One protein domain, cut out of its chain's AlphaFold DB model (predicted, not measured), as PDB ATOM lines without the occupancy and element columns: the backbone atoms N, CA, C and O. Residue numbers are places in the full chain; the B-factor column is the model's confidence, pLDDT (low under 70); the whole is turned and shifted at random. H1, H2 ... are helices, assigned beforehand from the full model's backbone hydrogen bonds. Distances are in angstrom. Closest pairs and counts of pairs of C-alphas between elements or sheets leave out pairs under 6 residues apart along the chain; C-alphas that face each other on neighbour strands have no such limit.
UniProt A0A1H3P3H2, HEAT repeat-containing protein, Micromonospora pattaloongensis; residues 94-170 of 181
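This is residues 94 to 170 of the 181 residues of the protein "HEAT repeat-containing protein" of Micromonospora pattaloongensis (UniProt A0A1H3P3H2). Two helical hairpins, H3-H4 and H1-H2, pack in two layers, and H5 leaves the H4 end as an arm whose residues 162 to 170 stick out. The 77 printed residues have five named helices, H1 to H5, and no named strand: all helix. The whole is compact, radius of gyration of the C-alphas 12.6 A, spanning 41 by 24 by 17 A.

Find C-alpha 138 at (24.344, -22.264, -50.180); H4 runs 21.3 A to residue 152. H5, residues 156 to 170, runs 21.1 A to (2.542, -6.592, -62.382). H3 is residues 122 to 133, H2 108 to 120, H1 94 to 100.

Look at the hub, H4: it touches H2 at C-alphas Ser 115 and Thr 147, the closest, 4.9 A. Its hairpin partner H3 touches it with residues 129 to 133 alone, closest C-alphas Leu 133 and Arg 141, 4.6 A. H1 touches H3, closest C-alphas Ala 96 and Ala 125, 5.5 A. H4 and H5 only just touch, only at the corner, with 3 pairs of C-alphas within 8 A. Every O i to N i+4 pair is within hydrogen-bond range in H1, H2 and H4, but 5 of 8 in H3 and 8 of 11 in H5.

The printed part has no cut and no long link; residues 154 to 170 have pLDDT under 70.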
ATOM      1  N   ALA A  94      13.268 -38.857 -36.079       98.31
ATOM      2  CA  ALA A  94      13.677 -39.594 -37.268       98.31
ATOM      3  C   ALA A  94      13.050 -38.983 -38.530       98.31
ATOM      4  O   ALA A  94      13.754 -38.715 -39.501       98.31
ATOM      5  N   LEU A  95      11.752 -38.660 -38.490       98.75
ATOM      6  CA  LEU A  95      11.094 -37.973 -39.599       98.75
ATOM      7  C   LEU A  95      11.722 -36.598 -39.876       98.75
ATOM      8  O   LEU A  95      11.919 -36.248 -41.037       98.75
ATOM      9  N   ALA A  96      12.066 -35.819 -38.846       98.56
ATOM     10  CA  ALA A  96      12.736 -34.533 -39.038       98.56
ATOM     11  C   ALA A  96      14.075 -34.690 -39.781       98.56
ATOM     12  O   ALA A  96      14.377 -33.883 -40.661       98.56
ATOM     13  N   ALA A  97      14.848 -35.737 -39.474       98.38
ATOM     14  CA  ALA A  97      16.098 -36.044 -40.168       98.38
ATOM     15  C   ALA A  97      15.876 -36.413 -41.646       98.38
ATOM     16  O   ALA A  97      16.546 -35.851 -42.516       98.38
ATOM     17  N   GLU A  98      14.896 -37.274 -41.942       98.38
ATOM     18  CA  GLU A  98      14.532 -37.646 -43.321       98.38
ATOM     19  C   GLU A  98      14.082 -36.422 -44.138       98.38
ATOM     20  O   GLU A  98      14.535 -36.197 -45.264       98.38
ATOM     21  N   LEU A  99      13.240 -35.560 -43.556       98.69
ATOM     22  CA  LEU A  99      12.799 -34.325 -44.210       98.69
ATOM     23  C   LEU A  99      13.957 -33.341 -44.425       98.69
ATOM     24  O   LEU A  99      14.039 -32.707 -45.477       98.69
ATOM     25  N   ALA A 100      14.886 -33.220 -43.475       98.12
ATOM     26  CA  ALA A 100      16.031 -32.323 -43.612       98.12
ATOM     27  C   ALA A 100      16.966 -32.715 -44.769       98.12
ATOM     28  O   ALA A 100      17.548 -31.839 -45.411       98.12
ATOM     29  N   ALA A 101      17.044 -34.002 -45.121       98.00
ATOM     30  CA  ALA A 101      17.771 -34.453 -46.308       98.00
ATOM     31  C   ALA A 101      17.154 -33.954 -47.635       98.00
ATOM     32  O   ALA A 101      17.717 -34.184 -48.703       98.00
ATOM     33  N   GLN A 102      15.995 -33.286 -47.603       98.56
ATOM     34  CA  GLN A 102      15.341 -32.678 -48.768       98.56
ATOM     35  C   GLN A 102      15.519 -31.154 -48.845       98.56
ATOM     36  O   GLN A 102      14.948 -30.514 -49.735       98.56
ATOM     37  N   PHE A 103      16.315 -30.538 -47.964       98.38
ATOM     38  CA  PHE A 103      16.640 -29.120 -48.106       98.38
ATOM     39  C   PHE A 103      17.261 -28.811 -49.477       98.38
ATOM     40  O   PHE A 103      17.976 -29.608 -50.069       98.38
ATOM     41  N   GLY A 104      16.952 -27.627 -50.002       96.94
ATOM     42  CA  GLY A 104      17.317 -27.211 -51.362       96.94
ATOM     43  C   GLY A 104      16.566 -27.884 -52.526       96.94
ATOM     44  O   GLY A 104      16.660 -27.372 -53.643       96.94
ATOM     45  N   ARG A 105      15.781 -28.950 -52.296       97.69
ATOM     46  CA  ARG A 105      15.026 -29.651 -53.347       97.69
ATOM     47  C   ARG A 105      14.010 -28.745 -54.045       97.69
ATOM     48  O   ARG A 105      13.246 -28.047 -53.383       97.69
ATOM     49  N   GLY A 106      13.965 -28.852 -55.372       96.31
ATOM     50  CA  GLY A 106      12.918 -28.277 -56.206       96.31
ATOM     51  C   GLY A 106      12.871 -26.751 -56.185       96.31
ATOM     52  O   GLY A 106      13.800 -26.065 -55.740       96.31
ATOM     53  N   ASP A 107      11.762 -26.238 -56.700       94.81
ATOM     54  CA  ASP A 107      11.462 -24.817 -56.754       94.81
ATOM     55  C   ASP A 107      10.983 -24.263 -55.401       94.81
ATOM     56  O   ASP A 107      11.008 -24.913 -54.353       94.81
ATOM     57  N   ARG A 108      10.534 -23.012 -55.420       91.75
ATOM     58  CA  ARG A 108      10.032 -22.318 -54.240       91.75
ATOM     59  C   ARG A 108       8.824 -23.003 -53.596       91.75
ATOM     60  O   ARG A 108       8.775 -23.055 -52.367       91.75
ATOM     61  N   GLU A 109       7.872 -23.516 -54.373       92.88
ATOM     62  CA  GLU A 109       6.688 -24.175 -53.816       92.88
ATOM     63  C   GLU A 109       7.052 -25.484 -53.117       92.88
ATOM     64  O   GLU A 109       6.543 -25.780 -52.031       92.88
ATOM     65  N   VAL A 110       7.941 -26.273 -53.728       97.38
ATOM     66  CA  VAL A 110       8.449 -27.516 -53.135       97.38
ATOM     67  C   VAL A 110       9.145 -27.203 -51.812       97.38
ATOM     68  O   VAL A 110       8.823 -27.806 -50.784       97.38
ATOM     69  N   ARG A 111      10.014 -26.189 -51.800       97.88
ATOM     70  CA  ARG A 111      10.719 -25.744 -50.590       97.88
ATOM     71  C   ARG A 111       9.764 -25.252 -49.503       97.88
ATOM     72  O   ARG A 111       9.889 -25.642 -48.344       97.88
ATOM     73  N   LEU A 112       8.759 -24.458 -49.865       95.69
ATOM     74  CA  LEU A 112       7.747 -23.992 -48.918       95.69
ATOM     75  C   LEU A 112       6.949 -25.160 -48.318       95.69
ATOM     76  O   LEU A 112       6.664 -25.160 -47.120       95.69
ATOM     77  N   SER A 113       6.622 -26.179 -49.117       97.06
ATOM     78  CA  SER A 113       5.954 -27.386 -48.623       97.06
ATOM     79  C   SER A 113       6.817 -28.153 -47.618       97.06
ATOM     80  O   SER A 113       6.287 -28.599 -46.599       97.06
ATOM     81  N   LEU A 114       8.122 -28.297 -47.874       98.50
ATOM     82  CA  LEU A 114       9.047 -28.924 -46.924       98.50
ATOM     83  C   LEU A 114       9.160 -28.100 -45.638       98.50
ATOM     84  O   LEU A 114       9.068 -28.643 -44.541       98.50
ATOM     85  N   SER A 115       9.291 -26.780 -45.781       97.62
ATOM     86  CA  SER A 115       9.372 -25.845 -44.656       97.62
ATOM     87  C   SER A 115       8.148 -25.941 -43.746       97.62
ATOM     88  O   SER A 115       8.295 -26.005 -42.530       97.62
ATOM     89  N   ARG A 116       6.939 -26.019 -44.320       96.62
ATOM     90  CA  ARG A 116       5.690 -26.210 -43.563       96.62
ATOM     91  C   ARG A 116       5.631 -27.567 -42.862       96.62
ATOM     92  O   ARG A 116       5.139 -27.640 -41.741       96.62
ATOM     93  N   ALA A 117       6.134 -28.627 -43.495       97.81
ATOM     94  CA  ALA A 117       6.202 -29.945 -42.869       97.81
ATOM     95  C   ALA A 117       7.157 -29.937 -41.661       97.81
ATOM     96  O   ALA A 117       6.770 -30.343 -40.569       97.81
ATOM     97  N   LEU A 118       8.364 -29.390 -41.818       97.69
ATOM     98  CA  LEU A 118       9.304 -29.222 -40.706       97.69
ATOM     99  C   LEU A 118       8.733 -28.322 -39.603       97.69
ATOM    100  O   LEU A 118       8.887 -28.639 -38.427       97.69
ATOM    101  N   ALA A 119       8.009 -27.260 -39.962       94.88
ATOM    102  CA  ALA A 119       7.336 -26.406 -38.990       94.88
ATOM    103  C   ALA A 119       6.256 -27.156 -38.189       94.88
ATOM    104  O   ALA A 119       6.164 -26.994 -36.975       94.88
ATOM    105  N   ALA A 120       5.491 -28.041 -38.836       94.94
ATOM    106  CA  ALA A 120       4.495 -28.885 -38.170       94.94
ATOM    107  C   ALA A 120       5.111 -29.912 -37.195       94.94
ATOM    108  O   ALA A 120       4.420 -30.423 -36.306       94.94
ATOM    109  N   LEU A 121       6.409 -30.211 -37.322       95.50
ATOM    110  CA  LEU A 121       7.127 -31.026 -36.340       95.50
ATOM    111  C   LEU A 121       7.483 -30.250 -35.060       95.50
ATOM    112  O   LEU A 121       7.733 -30.887 -34.032       95.50
ATOM    113  N   GLY A 122       7.409 -28.916 -35.082       90.69
ATOM    114  CA  GLY A 122       7.709 -28.047 -33.945       90.69
ATOM    115  C   GLY A 122       9.183 -28.104 -33.541       90.69
ATOM    116  O   GLY A 122      10.063 -28.291 -34.383       90.69
ATOM    117  N   ASP A 123       9.452 -27.992 -32.238       92.19
ATOM    118  CA  ASP A 123      10.813 -27.919 -31.681       92.19
ATOM    119  C   ASP A 123      11.695 -29.130 -32.016       92.19
ATOM    120  O   ASP A 123      12.920 -29.016 -32.067       92.19
ATOM    121  N   VAL A 124      11.084 -30.276 -32.333       95.75
ATOM    122  CA  VAL A 124      11.787 -31.489 -32.781       95.75
ATOM    123  C   VAL A 124      12.615 -31.240 -34.052       95.75
ATOM    124  O   VAL A 124      13.644 -31.880 -34.257       95.75
ATOM    125  N   ALA A 125      12.228 -30.273 -34.892       95.94
ATOM    126  CA  ALA A 125      12.984 -29.907 -36.090       95.94
ATOM    127  C   ALA A 125      14.195 -28.990 -35.808       95.94
ATOM    128  O   ALA A 125      15.034 -28.788 -36.692       95.94
ATOM    129  N   ALA A 126      14.331 -28.426 -34.603       95.81
ATOM    130  CA  ALA A 126      15.374 -27.442 -34.302       95.81
ATOM    131  C   ALA A 126      16.817 -27.956 -34.516       95.81
ATOM    132  O   ALA A 126      17.623 -27.208 -35.085       95.81
ATOM    133  N   PRO A 127      17.186 -29.199 -34.131       97.62
ATOM    134  CA  PRO A 127      18.538 -29.711 -34.355       97.62
ATOM    135  C   PRO A 127      18.891 -29.821 -35.843       97.62
ATOM    136  O   PRO A 127      19.965 -29.377 -36.258       97.62
ATOM    137  N   VAL A 128      17.973 -30.352 -36.657       98.00
ATOM    138  CA  VAL A 128      18.208 -30.550 -38.095       98.00
ATOM    139  C   VAL A 128      18.242 -29.226 -38.856       98.00
ATOM    140  O   VAL A 128      19.060 -29.054 -39.758       98.00
ATOM    141  N   LEU A 129      17.439 -28.243 -38.439       96.94
ATOM    142  CA  LEU A 129      17.492 -26.883 -38.976       96.94
ATOM    143  C   LEU A 129      18.826 -26.204 -38.676       96.94
ATOM    144  O   LEU A 129      19.429 -25.619 -39.573       96.94
ATOM    145  N   ARG A 130      19.326 -26.319 -37.441       97.56
ATOM    146  CA  ARG A 130      20.630 -25.759 -37.061       97.56
ATOM    147  C   ARG A 130      21.763 -26.359 -37.891       97.56
ATOM    148  O   ARG A 130      22.638 -25.621 -38.339       97.56
ATOM    149  N   ALA A 131      21.726 -27.669 -38.131       98.00
ATOM    150  CA  ALA A 131      22.688 -28.334 -39.005       98.00
ATOM    151  C   ALA A 131      22.597 -27.811 -40.451       98.00
ATOM    152  O   ALA A 131      23.619 -27.478 -41.052       98.00
ATOM    153  N   ALA A 132      21.383 -27.665 -40.992       97.88
ATOM    154  CA  ALA A 132      21.164 -27.182 -42.355       97.88
ATOM    155  C   ALA A 132      21.590 -25.712 -42.560       97.88
ATOM    156  O   ALA A 132      22.113 -25.365 -43.620       97.88
ATOM    157  N   LEU A 133      21.459 -24.857 -41.540       97.88
ATOM    158  CA  LEU A 133      21.963 -23.473 -41.561       97.88
ATOM    159  C   LEU A 133      23.494 -23.397 -41.687       97.88
ATOM    160  O   LEU A 133      24.015 -22.455 -42.282       97.88
ATOM    161  N   GLY A 134      24.212 -24.391 -41.155       97.06
ATOM    162  CA  GLY A 134      25.667 -24.523 -41.267       97.06
ATOM    163  C   GLY A 134      26.141 -25.335 -42.477       97.06
ATOM    164  O   GLY A 134      27.338 -25.587 -42.603       97.06
ATOM    165  N   HIS A 135      25.237 -25.777 -43.356       98.06
ATOM    166  CA  HIS A 135      25.576 -26.667 -44.468       98.06
ATOM    167  C   HIS A 135      26.492 -25.984 -45.498       98.06
ATOM    168  O   HIS A 135      26.415 -24.779 -45.701       98.06
ATOM    169  N   HIS A 136      27.351 -26.728 -46.197       96.81
ATOM    170  CA  HIS A 136      28.295 -26.153 -47.170       96.81
ATOM    171  C   HIS A 136      27.608 -25.677 -48.466       96.81
ATOM    172  O   HIS A 136      28.027 -24.679 -49.056       96.81
ATOM    173  N   ASP A 137      26.516 -26.329 -48.871       97.44
ATOM    174  CA  ASP A 137      25.687 -25.904 -50.006       97.44
ATOM    175  C   ASP A 137      24.885 -24.624 -49.666       97.44
ATOM    176  O   ASP A 137      24.054 -24.647 -48.748       97.44
ATOM    177  N   PRO A 138      25.089 -23.504 -50.394       96.62
ATOM    178  CA  PRO A 138      24.344 -22.264 -50.180       96.62
ATOM    179  C   PRO A 138      22.831 -22.407 -50.381       96.62
ATOM    180  O   PRO A 138      22.069 -21.702 -49.720       96.62
ATOM    181  N   THR A 139      22.380 -23.315 -51.246       96.31
ATOM    182  CA  THR A 139      20.956 -23.560 -51.516       96.31
ATOM    183  C   THR A 139      20.272 -24.176 -50.301       96.31
ATOM    184  O   THR A 139      19.185 -23.743 -49.909       96.31
ATOM    185  N   VAL A 140      20.936 -25.146 -49.666       98.19
ATOM    186  CA  VAL A 140      20.484 -25.766 -48.414       98.19
ATOM    187  C   VAL A 140      20.417 -24.720 -47.304       98.19
ATOM    188  O   VAL A 140      19.366 -24.579 -46.679       98.19
ATOM    189  N   ARG A 141      21.479 -23.919 -47.118       98.00
ATOM    190  CA  ARG A 141      21.491 -22.845 -46.108       98.00
ATOM    191  C   ARG A 141      20.375 -21.830 -46.329       98.00
ATOM    192  O   ARG A 141      19.688 -21.458 -45.383       98.00
ATOM    193  N   ALA A 142      20.182 -21.377 -47.568       96.50
ATOM    194  CA  ALA A 142      19.158 -20.390 -47.897       96.50
ATOM    195  C   ALA A 142      17.744 -20.919 -47.620       96.50
ATOM    196  O   ALA A 142      16.915 -20.194 -47.065       96.50
ATOM    197  N   HIS A 143      17.479 -22.184 -47.966       97.88
ATOM    198  CA  HIS A 143      16.211 -22.834 -47.653       97.88
ATOM    199  C   HIS A 143      16.032 -22.962 -46.131       97.88
ATOM    200  O   HIS A 143      15.027 -22.486 -45.613       97.88
ATOM    201  N   ALA A 144      17.023 -23.476 -45.397       97.38
ATOM    202  CA  ALA A 144      16.955 -23.594 -43.938       97.38
ATOM    203  C   ALA A 144      16.705 -22.243 -43.240       97.38
ATOM    204  O   ALA A 144      15.871 -22.164 -42.340       97.38
ATOM    205  N   SER A 145      17.344 -21.162 -43.701       95.69
ATOM    206  CA  SER A 145      17.089 -19.799 -43.212       95.69
ATOM    207  C   SER A 145      15.650 -19.348 -43.464       95.69
ATOM    208  O   SER A 145      15.042 -18.715 -42.603       95.69
ATOM    209  N   ALA A 146      15.077 -19.669 -44.628       93.06
ATOM    210  CA  ALA A 146      13.675 -19.370 -44.914       93.06
ATOM    211  C   ALA A 146      12.724 -20.178 -44.015       93.06
ATOM    212  O   ALA A 146      11.770 -19.614 -43.485       93.06
ATOM    213  N   THR A 147      13.014 -21.462 -43.785       94.62
ATOM    214  CA  THR A 147      12.247 -22.311 -42.864       94.62
ATOM    215  C   THR A 147      12.333 -21.812 -41.425       94.62
ATOM    216  O   THR A 147      11.320 -21.773 -40.732       94.62
ATOM    217  N   GLN A 148      13.515 -21.378 -40.977       92.88
ATOM    218  CA  GLN A 148      13.689 -20.800 -39.647       92.88
ATOM    219  C   GLN A 148      12.836 -19.538 -39.484       92.88
ATOM    220  O   GLN A 148      12.180 -19.397 -38.457       92.88
ATOM    221  N   ARG A 149      12.786 -18.652 -40.489       89.50
ATOM    222  CA  ARG A 149      11.903 -17.473 -40.447       89.50
ATOM    223  C   ARG A 149      10.430 -17.863 -40.334       89.50
ATOM    224  O   ARG A 149       9.762 -17.347 -39.453       89.50
ATOM    225  N   LEU A 150       9.969 -18.824 -41.141       87.00
ATOM    226  CA  LEU A 150       8.589 -19.327 -41.088       87.00
ATOM    227  C   LEU A 150       8.211 -19.897 -39.707       87.00
ATOM    228  O   LEU A 150       7.066 -19.800 -39.288       87.00
ATOM    229  N   LEU A 151       9.162 -20.511 -39.001       84.38
ATOM    230  CA  LEU A 151       8.942 -21.037 -37.650       84.38
ATOM    231  C   LEU A 151       8.769 -19.945 -36.587       84.38
ATOM    232  O   LEU A 151       8.021 -20.147 -35.635       84.38
ATOM    233  N   HIS A 152       9.477 -18.821 -36.723       79.44
ATOM    234  CA  HIS A 152       9.399 -17.703 -35.773       79.44
ATOM    235  C   HIS A 152       8.241 -16.756 -36.098       79.44
ATOM    236  O   HIS A 152       7.728 -16.091 -35.204       79.44
ATOM    237  N   ASP A 153       7.844 -16.712 -37.367       78.19
ATOM    238  CA  ASP A 153       6.742 -15.919 -37.886       78.19
ATOM    239  C   ASP A 153       5.921 -16.774 -38.873       78.19
ATOM    240  O   ASP A 153       6.242 -16.846 -40.067       78.19
ATOM    241  N   PRO A 154       4.882 -17.474 -38.380       68.06
ATOM    242  CA  PRO A 154       4.005 -18.287 -39.219       68.06
ATOM    243  C   PRO A 154       3.269 -17.477 -40.298       68.06
ATOM    244  O   PRO A 154       2.944 -18.033 -41.354       68.06
ATOM    245  N   ASP A 155       3.052 -16.178 -40.062       60.66
ATOM    246  CA  ASP A 155       2.351 -15.267 -40.971       60.66
ATOM    247  C   ASP A 155       3.268 -14.768 -42.105       60.66
ATOM    248  O   ASP A 155       2.792 -14.524 -43.215       60.66
ATOM    249  N   ALA A 156       4.596 -14.780 -41.927       59.88
ATOM    250  CA  ALA A 156       5.559 -14.508 -43.008       59.88
ATOM    251  C   ALA A 156       5.452 -15.496 -44.190       59.88
ATOM    252  O   ALA A 156       5.871 -15.206 -45.317       59.88
ATOM    253  N   GLY A 157       4.883 -16.686 -43.966       55.69
ATOM    254  CA  GLY A 157       4.548 -17.625 -45.040       55.69
ATOM    255  C   GLY A 157       3.399 -17.152 -45.941       55.69
ATOM    256  O   GLY A 157       3.258 -17.667 -47.053       55.69
ATOM    257  N   PHE A 158       2.587 -16.207 -45.461       50.56
ATOM    258  CA  PHE A 158       1.447 -15.605 -46.149       50.56
ATOM    259  C   PHE A 158       1.888 -14.422 -47.025       50.56
ATOM    260  O   PHE A 158       1.537 -14.385 -48.205       50.56
ATOM    261  N   ASP A 159       2.750 -13.540 -46.510       51.22
ATOM    262  CA  ASP A 159       3.278 -12.369 -47.240       51.22
ATOM    263  C   ASP A 159       4.023 -12.766 -48.519       51.22
ATOM    264  O   ASP A 159       3.845 -12.195 -49.594       51.22
ATOM    265  N   LEU A 160       4.778 -13.857 -48.432       49.47
ATOM    266  CA  LEU A 160       5.489 -14.447 -49.554       49.47
ATOM    267  C   LEU A 160       4.548 -14.922 -50.685       49.47
ATOM    268  O   LEU A 160       4.944 -14.893 -51.852       49.47
ATOM    269  N   ALA A 161       3.333 -15.380 -50.383       48.91
ATOM    270  CA  ALA A 161       2.359 -15.799 -51.399       48.91
ATOM    271  C   ALA A 161       1.609 -14.602 -52.015       48.91
ATOM    272  O   ALA A 161       1.266 -14.625 -53.198       48.91
ATOM    273  N   VAL A 162       1.396 -13.542 -51.231       51.44
ATOM    274  CA  VAL A 162       0.767 -12.295 -51.689       51.44
ATOM    275  C   VAL A 162       1.687 -11.543 -52.657       51.44
ATOM    276  O   VAL A 162       1.235 -11.169 -53.737       51.44
ATOM    277  N   ASP A 163       2.981 -11.425 -52.347       49.69
ATOM    278  CA  ASP A 163       3.969 -10.771 -53.222       49.69
ATOM    279  C   ASP A 163       4.056 -11.414 -54.617       49.69
ATOM    280  O   ASP A 163       4.290 -10.739 -55.620       49.69
ATOM    281  N   GLU A 164       3.848 -12.727 -54.706       51.84
ATOM    282  CA  GLU A 164       3.844 -13.472 -55.966       51.84
ATOM    283  C   GLU A 164       2.581 -13.203 -56.791       51.84
ATOM    284  O   GLU A 164       2.685 -12.926 -57.988       51.84
ATOM    285  N   ALA A 165       1.406 -13.188 -56.152       50.12
ATOM    286  CA  ALA A 165       0.164 -12.780 -56.806       50.12
ATOM    287  C   ALA A 165       0.265 -11.337 -57.330       50.12
ATOM    288  O   ALA A 165      -0.127 -11.056 -58.464       50.12
ATOM    289  N   THR A 166       0.873 -10.433 -56.557       51.12
ATOM    290  CA  THR A 166       1.139  -9.055 -56.986       51.12
ATOM    291  C   THR A 166       2.153  -8.991 -58.133       51.12
ATOM    292  O   THR A 166       1.974  -8.200 -59.058       51.12
ATOM    293  N   ARG A 167       3.189  -9.841 -58.138       50.47
ATOM    294  CA  ARG A 167       4.216  -9.866 -59.193       50.47
ATOM    295  C   ARG A 167       3.697 -10.430 -60.520       50.47
ATOM    296  O   ARG A 167       4.036  -9.884 -61.565       50.47
ATOM    297  N   VAL A 168       2.852 -11.463 -60.493       55.00
ATOM    298  CA  VAL A 168       2.172 -11.997 -61.691       55.00
ATOM    299  C   VAL A 168       1.235 -10.949 -62.297       55.00
ATOM    300  O   VAL A 168       1.233 -10.746 -63.509       55.00
ATOM    301  N   VAL A 169       0.499 -10.212 -61.458       57.75
ATOM    302  CA  VAL A 169      -0.353  -9.097 -61.907       57.75
ATOM    303  C   VAL A 169       0.479  -7.941 -62.481       57.75
ATOM    304  O   VAL A 169       0.063  -7.318 -63.453       57.75
ATOM    305  N   ALA A 170       1.663  -7.669 -61.924       52.09
ATOM    306  CA  ALA A 170       2.542  -6.592 -62.382       52.09
ATOM    307  C   ALA A 170       3.286  -6.896 -63.698       52.09
ATOM    308  O   ALA A 170       3.651  -5.959 -64.406       52.09
TER     309      ALA A 170